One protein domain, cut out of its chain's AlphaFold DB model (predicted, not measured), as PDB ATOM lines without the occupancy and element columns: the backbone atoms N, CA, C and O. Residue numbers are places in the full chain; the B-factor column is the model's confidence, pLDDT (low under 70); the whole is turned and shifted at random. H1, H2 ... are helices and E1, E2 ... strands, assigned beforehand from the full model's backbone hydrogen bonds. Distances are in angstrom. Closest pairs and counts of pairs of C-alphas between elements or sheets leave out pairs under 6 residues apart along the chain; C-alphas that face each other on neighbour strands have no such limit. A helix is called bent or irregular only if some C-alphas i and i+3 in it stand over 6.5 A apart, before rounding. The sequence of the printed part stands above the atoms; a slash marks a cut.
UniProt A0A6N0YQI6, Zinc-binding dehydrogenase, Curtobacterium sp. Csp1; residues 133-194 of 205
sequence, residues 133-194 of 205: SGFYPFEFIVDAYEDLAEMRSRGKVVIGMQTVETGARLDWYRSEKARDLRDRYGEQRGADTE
ATOM      1  N   SER A 133      -5.280  13.351 -90.261       85.50
ATOM      2  CA  SER A 133      -5.446  14.761 -90.637       85.50
ATOM      3  C   SER A 133      -4.106  15.448 -90.863       85.50
ATOM      4  O   SER A 133      -3.998  16.352 -91.690       85.50
ATOM      5  N   GLY A 134      -3.099  15.023 -90.104       85.88
ATOM      6  CA  GLY A 134      -1.760  15.572 -90.135       85.88
ATOM      7  C   GLY A 134      -0.789  14.639 -89.435       85.88
ATOM      8  O   GLY A 134      -1.140  13.941 -88.483       85.88
ATOM      9  N   PHE A 135       0.438  14.639 -89.927       87.56
ATOM     10  CA  PHE A 135       1.560  13.977 -89.297       87.56
ATOM     11  C   PHE A 135       2.647  15.009 -89.038       87.56
ATOM     12  O   PHE A 135       2.923  15.822 -89.921       87.56
ATOM     13  N   TYR A 136       3.263  14.948 -87.864       86.69
ATOM     14  CA  TYR A 136       4.328  15.847 -87.443       86.69
ATOM     15  C   TYR A 136       5.448  15.029 -86.790       86.69
ATOM     16  O   TYR A 136       5.170  14.262 -85.867       86.69
ATOM     17  N   PRO A 137       6.712  15.147 -87.225       87.81
ATOM     18  CA  PRO A 137       7.841  14.688 -86.429       87.81
ATOM     19  C   PRO A 137       7.815  15.355 -85.048       87.81
ATOM     20  O   PRO A 137       7.292  16.460 -84.899       87.81
ATOM     21  N   PHE A 138       8.370  14.691 -84.036       89.19
ATOM     22  CA  PHE A 138       8.330  15.169 -82.651       89.19
ATOM     23  C   PHE A 138       8.876  16.597 -82.471       89.19
ATOM     24  O   PHE A 138       8.374  17.347 -81.641       89.19
ATOM     25  N   GLU A 139       9.854  17.008 -83.278       87.56
ATOM     26  CA  GLU A 139      10.412  18.368 -83.255       87.56
ATOM     27  C   GLU A 139       9.396  19.469 -83.622       87.56
ATOM     28  O   GLU A 139       9.547  20.606 -83.186       87.56
ATOM     29  N   PHE A 140       8.316  19.120 -84.331       89.56
ATOM     30  CA  PHE A 140       7.213  20.015 -84.705       89.56
ATOM     31  C   PHE A 140       5.982  19.838 -83.808       89.56
ATOM     32  O   PHE A 140       4.848  20.081 -84.223       89.56
ATOM     33  N   ILE A 141       6.174  19.391 -82.565       91.25
ATOM     34  CA  ILE A 141       5.070  19.195 -81.620       91.25
ATOM     35  C   ILE A 141       4.282  20.487 -81.369       91.25
ATOM     36  O   ILE A 141       3.064  20.424 -81.233       91.25
ATOM     37  N   VAL A 142       4.939  21.653 -81.363       93.38
ATOM     38  CA  VAL A 142       4.271  22.955 -81.197       93.38
ATOM     39  C   VAL A 142       3.286  23.199 -82.341       93.38
ATOM     40  O   VAL A 142       2.098  23.359 -82.072       93.38
ATOM     41  N   ASP A 143       3.737  23.091 -83.593       89.94
ATOM     42  CA  ASP A 143       2.885  23.223 -84.783       89.94
ATOM     43  C   ASP A 143       1.708  22.235 -84.758       89.94
ATOM     44  O   ASP A 143       0.591  22.561 -85.161       89.94
ATOM     45  N   ALA A 144       1.936  21.012 -84.266       89.69
ATOM     46  CA  ALA A 144       0.884  20.010 -84.133       89.69
ATOM     47  C   ALA A 144      -0.180  20.406 -83.094       89.69
ATOM     48  O   ALA A 144      -1.371  20.174 -83.312       89.69
ATOM     49  N   TYR A 145       0.232  20.999 -81.967       91.75
ATOM     50  CA  TYR A 145      -0.692  21.517 -80.954       91.75
ATOM     51  C   TYR A 145      -1.424  22.773 -81.431       91.75
ATOM     52  O   TYR A 145      -2.609  22.911 -81.131       91.75
ATOM     53  N   GLU A 146      -0.766  23.651 -82.187       90.50
ATOM     54  CA  GLU A 146      -1.403  24.816 -82.808       90.50
ATOM     55  C   GLU A 146      -2.476  24.385 -83.822       90.50
ATOM     56  O   GLU A 146      -3.620  24.829 -83.722       90.50
ATOM     57  N   ASP A 147      -2.170  23.430 -84.712       85.25
ATOM     58  CA  ASP A 147      -3.151  22.851 -85.647       85.25
ATOM     59  C   ASP A 147      -4.332  22.195 -84.906       85.25
ATOM     60  O   ASP A 147      -5.504  22.380 -85.258       85.25
ATOM     61  N   LEU A 148      -4.046  21.453 -83.833       87.44
ATOM     62  CA  LEU A 148      -5.081  20.838 -83.005       87.44
ATOM     63  C   LEU A 148      -5.974  21.890 -82.325       87.44
ATOM     64  O   LEU A 148      -7.195  21.706 -82.268       87.44
ATOM     65  N   ALA A 149      -5.388  22.990 -81.843       88.50
ATOM     66  CA  ALA A 149      -6.090  24.072 -81.154       88.50
ATOM     67  C   ALA A 149      -7.081  24.818 -82.060       88.50
ATOM     68  O   ALA A 149      -8.078  25.346 -81.566       88.50
ATOM     69  N   GLU A 150      -6.886  24.802 -83.380       85.38
ATOM     70  CA  GLU A 150      -7.864  25.355 -84.321       85.38
ATOM     71  C   GLU A 150      -9.197  24.583 -84.325       85.38
ATOM     72  O   GLU A 150     -10.202  25.095 -84.822       85.38
ATOM     73  N   MET A 151      -9.230  23.346 -83.808       80.88
ATOM     74  CA  MET A 151     -10.409  22.463 -83.790       80.88
ATOM     75  C   MET A 151     -11.013  22.216 -85.185       80.88
ATOM     76  O   MET A 151     -12.217  21.995 -85.355       80.88
ATOM     77  N   ARG A 152     -10.173  22.261 -86.227       79.00
ATOM     78  CA  ARG A 152     -10.571  22.023 -87.629       79.00
ATOM     79  C   ARG A 152     -10.097  20.687 -88.185       79.00
ATOM     80  O   ARG A 152     -10.499  20.330 -89.293       79.00
ATOM     81  N   SER A 153      -9.286  19.964 -87.419       77.25
ATOM     82  CA  SER A 153      -8.741  18.666 -87.799       77.25
ATOM     83  C   SER A 153      -9.848  17.662 -88.133       77.25
ATOM     84  O   SER A 153     -10.863  17.554 -87.434       77.25
ATOM     85  N   ARG A 154      -9.650  16.936 -89.236       84.50
ATOM     86  CA  ARG A 154     -10.543  15.875 -89.700       84.50
ATOM     87  C   ARG A 154      -9.848  14.546 -89.440       84.50
ATOM     88  O   ARG A 154      -8.955  14.161 -90.187       84.50
ATOM     89  N   GLY A 155     -10.244  13.858 -88.375       89.12
ATOM     90  CA  GLY A 155      -9.571  12.646 -87.911       89.12
ATOM     91  C   GLY A 155      -8.442  12.910 -86.909       89.12
ATOM     92  O   GLY A 155      -8.587  13.732 -86.005       89.12
ATOM     93  N   LYS A 156      -7.356  12.137 -86.998       91.25
ATOM     94  CA  LYS A 156      -6.261  12.107 -86.017       91.25
ATOM     95  C   LYS A 156      -5.049  12.920 -86.466       91.25
ATOM     96  O   LYS A 156      -4.643  12.847 -87.620       91.25
ATOM     97  N   VAL A 157      -4.441  13.633 -85.523       90.38
ATOM     98  CA  VAL A 157      -3.087  14.185 -85.665       90.38
ATOM     99  C   VAL A 157      -2.107  13.171 -85.079       90.38
ATOM    100  O   VAL A 157      -2.342  12.656 -83.986       90.38
ATOM    101  N   VAL A 158      -1.050  12.846 -85.816       91.38
ATOM    102  CA  VAL A 158      -0.053  11.839 -85.433       91.38
ATOM    103  C   VAL A 158       1.296  12.509 -85.207       91.38
ATOM    104  O   VAL A 158       1.736  13.299 -86.039       91.38
ATOM    105  N   ILE A 159       1.957  12.152 -84.103       91.00
ATOM    106  CA  ILE A 159       3.333  12.561 -83.813       91.00
ATOM    107  C   ILE A 159       4.284  11.392 -84.072       91.00
ATOM    108  O   ILE A 159       4.108  10.301 -83.526       91.00
ATOM    109  N   GLY A 160       5.301  11.614 -84.900       90.31
ATOM    110  CA  GLY A 160       6.374  10.663 -85.154       90.31
ATOM    111  C   GLY A 160       7.521  10.831 -84.162       90.31
ATOM    112  O   GLY A 160       8.247  11.815 -84.238       90.31
ATOM    113  N   MET A 161       7.713   9.862 -83.264       88.44
ATOM    114  CA  MET A 161       8.767   9.925 -82.235       88.44
ATOM    115  C   MET A 161      10.172   9.638 -82.785       88.44
ATOM    116  O   MET A 161      11.146  10.228 -82.334       88.44
ATOM    117  N   GLN A 162      10.278   8.713 -83.741       82.50
ATOM    118  CA  GLN A 162      11.527   8.312 -84.395       82.50
ATOM    119  C   GLN A 162      11.254   8.108 -85.884       82.50
ATOM    120  O   GLN A 162      11.075   6.990 -86.368       82.50
ATOM    121  N   THR A 163      11.120   9.213 -86.608       76.06
ATOM    122  CA  THR A 163      10.888   9.180 -88.051       76.06
ATOM    123  C   THR A 163      12.164   8.798 -88.778       76.06
ATOM    124  O   THR A 163      13.191   9.448 -88.614       76.06
ATOM    125  N   VAL A 164      12.105   7.753 -89.603       69.94
ATOM    126  CA  VAL A 164      13.211   7.425 -90.506       69.94
ATOM    127  C   VAL A 164      13.088   8.311 -91.740       69.94
ATOM    128  O   VAL A 164      12.148   8.173 -92.526       69.94
ATOM    129  N   GLU A 165      14.035   9.227 -91.909       61.22
ATOM    130  CA  GLU A 165      14.131  10.064 -93.101       61.22
ATOM    131  C   GLU A 165      14.580   9.211 -94.291       61.22
ATOM    132  O   GLU A 165      15.733   8.797 -94.403       61.22
ATOM    133  N   THR A 166      13.654   8.915 -95.199       50.88
ATOM    134  CA  THR A 166      13.955   8.205 -96.447       50.88
ATOM    135  C   THR A 166      13.980   9.194 -97.615       50.88
ATOM    136  O   THR A 166      13.027   9.314 -98.378       50.88
ATOM    137  N   GLY A 167      15.099   9.908 -97.773       50.41
ATOM    138  CA  GLY A 167      15.409  10.687 -98.982       50.41
ATOM    139  C   GLY A 167      14.472  11.870 -99.284       50.41
ATOM    140  O   GLY A 167      13.761  12.342 -98.408       50.41
ATOM    141  N   ALA A 168      14.508  12.360-100.538       47.72
ATOM    142  CA  ALA A 168      14.104  13.691-101.049       47.72
ATOM    143  C   ALA A 168      12.647  14.191-100.827       47.72
ATOM    144  O   ALA A 168      12.178  15.074-101.542       47.72
ATOM    145  N   ARG A 169      11.913  13.667 -99.843       50.09
ATOM    146  CA  ARG A 169      10.616  14.169 -99.366       50.09
ATOM    147  C   ARG A 169      10.763  14.835 -97.992       50.09
ATOM    148  O   ARG A 169      10.109  14.434 -97.036       50.09
ATOM    149  N   LEU A 170      11.616  15.854 -97.915       52.94
ATOM    150  CA  LEU A 170      11.991  16.547 -96.672       52.94
ATOM    151  C   LEU A 170      10.833  17.270 -95.954       52.94
ATOM    152  O   LEU A 170      10.996  17.639 -94.805       52.94
ATOM    153  N   ASP A 171       9.657  17.425 -96.574       56.94
ATOM    154  CA  ASP A 171       8.573  18.268 -96.049       56.94
ATOM    155  C   ASP A 171       7.194  17.585 -96.050       56.94
ATOM    156  O   ASP A 171       6.161  18.248 -96.047       56.94
ATOM    157  N   TRP A 172       7.103  16.253 -96.078       60.66
ATOM    158  CA  TRP A 172       5.791  15.585 -96.140       60.66
ATOM    159  C   TRP A 172       4.903  15.856 -94.908       60.66
ATOM    160  O   TRP A 172       3.684  15.776 -94.997       60.66
ATOM    161  N   TYR A 173       5.472  16.240 -93.769       58.53
ATOM    162  CA  TYR A 173       4.714  16.733 -92.612       58.53
ATOM    163  C   TYR A 173       4.147  18.152 -92.819       58.53
ATOM    164  O   TYR A 173       3.157  18.528 -92.187       58.53
ATOM    165  N   ARG A 174       4.715  18.908 -93.766       56.97
ATOM    166  CA  ARG A 174       4.157  20.142 -94.344       56.97
ATOM    167  C   ARG A 174       3.272  19.875 -95.566       56.97
ATOM    168  O   ARG A 174       2.785  20.825 -96.171       56.97
ATOM    169  N   SER A 175       3.064  18.608 -95.946       59.22
ATOM    170  CA  SER A 175       2.098  18.271 -96.993       59.22
ATOM    171  C   SER A 175       0.695  18.718 -96.594       59.22
ATOM    172  O   SER A 175       0.363  18.869 -95.413       59.22
ATOM    173  N   GLU A 176      -0.111  18.972 -97.615       59.34
ATOM    174  CA  GLU A 176      -1.442  19.538 -97.467       59.34
ATOM    175  C   GLU A 176      -2.317  18.653 -96.587       59.34
ATOM    176  O   GLU A 176      -2.396  17.433 -96.765       59.34
ATOM    177  N   LYS A 177      -2.981  19.278 -95.617       70.31
ATOM    178  CA  LYS A 177      -3.747  18.548 -94.616       70.31
ATOM    179  C   LYS A 177      -5.034  18.024 -95.241       70.31
ATOM    180  O   LYS A 177      -5.600  18.620 -96.161       70.31
ATOM    181  N   ALA A 178      -5.566  16.932 -94.689       65.44
ATOM    182  CA  ALA A 178      -6.813  16.335 -95.181       65.44
ATOM    183  C   ALA A 178      -7.992  17.332 -95.185       65.44
ATOM    184  O   ALA A 178      -8.920  17.223 -95.996       65.44
ATOM    185  N   ARG A 179      -7.946  18.319 -94.280       69.12
ATOM    186  CA  ARG A 179      -8.912  19.418 -94.203       69.12
ATOM    187  C   ARG A 179      -8.853  20.363 -95.417       69.12
ATOM    188  O   ARG A 179      -9.920  20.725 -95.901       69.12
ATOM    189  N   ASP A 180      -7.666  20.625 -95.968       69.88
ATOM    190  CA  ASP A 180      -7.411  21.643 -97.006       69.88
ATOM    191  C   ASP A 180      -7.618  21.119 -98.442       69.88
ATOM    192  O   ASP A 180      -7.646  21.878 -99.412       69.88
ATOM    193  N   LEU A 181      -7.769  19.801 -98.619       64.56
ATOM    194  CA  LEU A 181      -7.971  19.187 -99.939       64.56
ATOM    195  C   LEU A 181      -9.291  19.604-100.608       64.56
ATOM    196  O   LEU A 181      -9.356  19.656-101.831       64.56
ATOM    197  N   ARG A 182     -10.347  19.895 -99.839       59.50
ATOM    198  CA  ARG A 182     -11.657  20.279-100.401       59.50
ATOM    199  C   ARG A 182     -11.686  21.739-100.852       59.50
ATOM    200  O   ARG A 182     -12.307  22.033-101.870       59.50
ATOM    201  N   ASP A 183     -11.013  22.616-100.112       56.25
ATOM    202  CA  ASP A 183     -11.067  24.063-100.340       56.25
ATOM    203  C   ASP A 183     -10.425  24.427-101.688       56.25
ATOM    204  O   ASP A 183     -11.024  25.154-102.474       56.25
ATOM    205  N   ARG A 184      -9.323  23.766-102.066       52.50
ATOM    206  CA  ARG A 184      -8.669  23.986-103.370       52.50
ATOM    207  C   ARG A 184      -9.506  23.590-104.584       52.50
ATOM    208  O   ARG A 184      -9.554  24.337-105.555       52.50
ATOM    209  N   TYR A 185     -10.187  22.443-104.553       51.09
ATOM    210  CA  TYR A 185     -11.065  22.050-105.667       51.09
ATOM    211  C   TYR A 185     -12.361  22.873-105.710       51.09
ATOM    212  O   TYR A 185     -12.973  22.991-106.771       51.09
ATOM    213  N   GLY A 186     -12.789  23.439-104.576       51.97
ATOM    214  CA  GLY A 186     -13.883  24.409-104.517       51.97
ATOM    215  C   GLY A 186     -13.502  25.746-105.154       51.97
ATOM    216  O   GLY A 186     -14.255  26.258-105.979       51.97
ATOM    217  N   GLU A 187     -12.314  26.263-104.834       49.22
ATOM    218  CA  GLU A 187     -11.753  27.491-105.414       49.22
ATOM    219  C   GLU A 187     -11.460  27.340-106.915       49.22
ATOM    220  O   GLU A 187     -11.842  28.206-107.699       49.22
ATOM    221  N   GLN A 188     -10.883  26.210-107.346       49.94
ATOM    222  CA  GLN A 188     -10.653  25.920-108.770       49.94
ATOM    223  C   GLN A 188     -11.963  25.798-109.560       49.94
ATOM    224  O   GLN A 188     -12.083  26.389-110.628       49.94
ATOM    225  N   ARG A 189     -12.994  25.125-109.021       47.78
ATOM    226  CA  ARG A 189     -14.322  25.099-109.662       47.78
ATOM    227  C   ARG A 189     -14.987  26.474-109.696       47.78
ATOM    228  O   ARG A 189     -15.674  26.768-110.668       47.78
ATOM    229  N   GLY A 190     -14.803  27.310-108.674       45.38
ATOM    230  CA  GLY A 190     -15.298  28.692-108.664       45.38
ATOM    231  C   GLY A 190     -14.670  29.538-109.775       45.38
ATOM    232  O   GLY A 190     -15.396  30.161-110.549       45.38
ATOM    233  N   ALA A 191     -13.345  29.462-109.921       46.91
ATOM    234  CA  ALA A 191     -12.594  30.154-110.969       46.91
ATOM    235  C   ALA A 191     -12.943  29.655-112.385       46.91
ATOM    236  O   ALA A 191     -13.114  30.455-113.307       46.91
ATOM    237  N   ASP A 192     -13.134  28.345-112.567       47.44
ATOM    238  CA  ASP A 192     -13.551  27.773-113.854       47.44
ATOM    239  C   ASP A 192     -14.984  28.194-114.235       47.44
ATOM    240  O   ASP A 192     -15.293  28.382-115.415       47.44
ATOM    241  N   THR A 193     -15.862  28.403-113.246       47.78
ATOM    242  CA  THR A 193     -17.246  28.848-113.486       47.78
ATOM    243  C   THR A 193     -17.310  30.338-113.856       47.78
ATOM    244  O   THR A 193     -18.093  30.710-114.729       47.78
ATOM    245  N   GLU A 194     -16.450  31.184-113.277       45.03
ATOM    246  CA  GLU A 194     -16.305  32.593-113.690       45.03
ATOM    247  C   GLU A 194     -15.661  32.728-115.079       45.03
ATOM    248  O   GLU A 194     -16.086  33.556-115.886       45.03
TER     249      GLU A 194
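Overview. This is residues 133 to 194 of the 205 residues of the protein "Zinc-binding dehydrogenase" of Curtobacterium sp. Csp1 (UniProt A0A6N0YQI6). A small body holds a sheet of two parallel strands, E1 and E2, with the helix H1 packed on it; from this body the helix H2 sticks out as a free arm, reached by a long looping link. Part of that link, residues 165 to 170, also sticks out. The printed part has 62 residues, with two named helices and two named strands in the order E1, H1, E2, H2; the sheet's order is E1, E2, and the class is mixed, helices and strands. The whole is loose, with a radius of gyration of the C-alphas of 14.4 A, and its flat outline spans 47 by 30 by 16 A.

Along the chain. Strand E1 is residues 133 to 137, 13.9 A from first to last C-alpha, and begins with C-alpha 133 at (-5.446, 14.761, -90.637). Strand E2 is residues 156 to 160, 12.7 A long. Helix H1 is residues 138 to 149, 17.0 A long, with C-alpha 149 at (-6.090, 24.072, -81.154). H1 is irregular: C-alphas 139 and 142 are 7.9 A apart. Helix H2 is residues 181 to 194, 20.9 A long, and ends with C-alpha 194 at (-16.305, 32.593, -113.690).

Arrangement. E1 and E2 are parallel neighbours, with 15 degrees between their N-to-C directions. Of the C-alphas that face each other, those of Pro 137 and Gly 160 are 4.5 A apart. N 133 and O 156 are within hydrogen-bond range at 2.8 A, and so are N 158 and O 134 at 2.9 A. E1, H1 and E2 form a strand-helix-strand unit, two parallel neighbour strands with a helix between them along the chain, and its crossover is right-handed. The closest C-alphas of H1 and E2 are those of Phe 138 and Gly 160, 5.5 A apart. The closest C-alphas of E1 and H1 are those of Tyr 136 and Ala 144, at 6.3 A. H2 is apart from E1 and from H1. Of the O i to N i+4 pairs, 6 of 8 are within hydrogen-bond range in H1 and 9 of 10 in H2.

Size, cuts and confidence. The two C-alphas farthest apart are those of Gln 162 and Glu 194, at 47.1 A. Without residues 165 to 170 and H2, which stand free, the body of 42 residues spans 27 by 17 by 15 A. The link from E1 to H1 is tight, that from H1 to E2 is short with 6 residues, and that from E2 to H2 is long, residues 161 to 180. The printed part has no cut. The mean pLDDT of the printed part is 71.4; residues 164 to 176 and 178 to 194 are under 70, and the mean of H2 is 51.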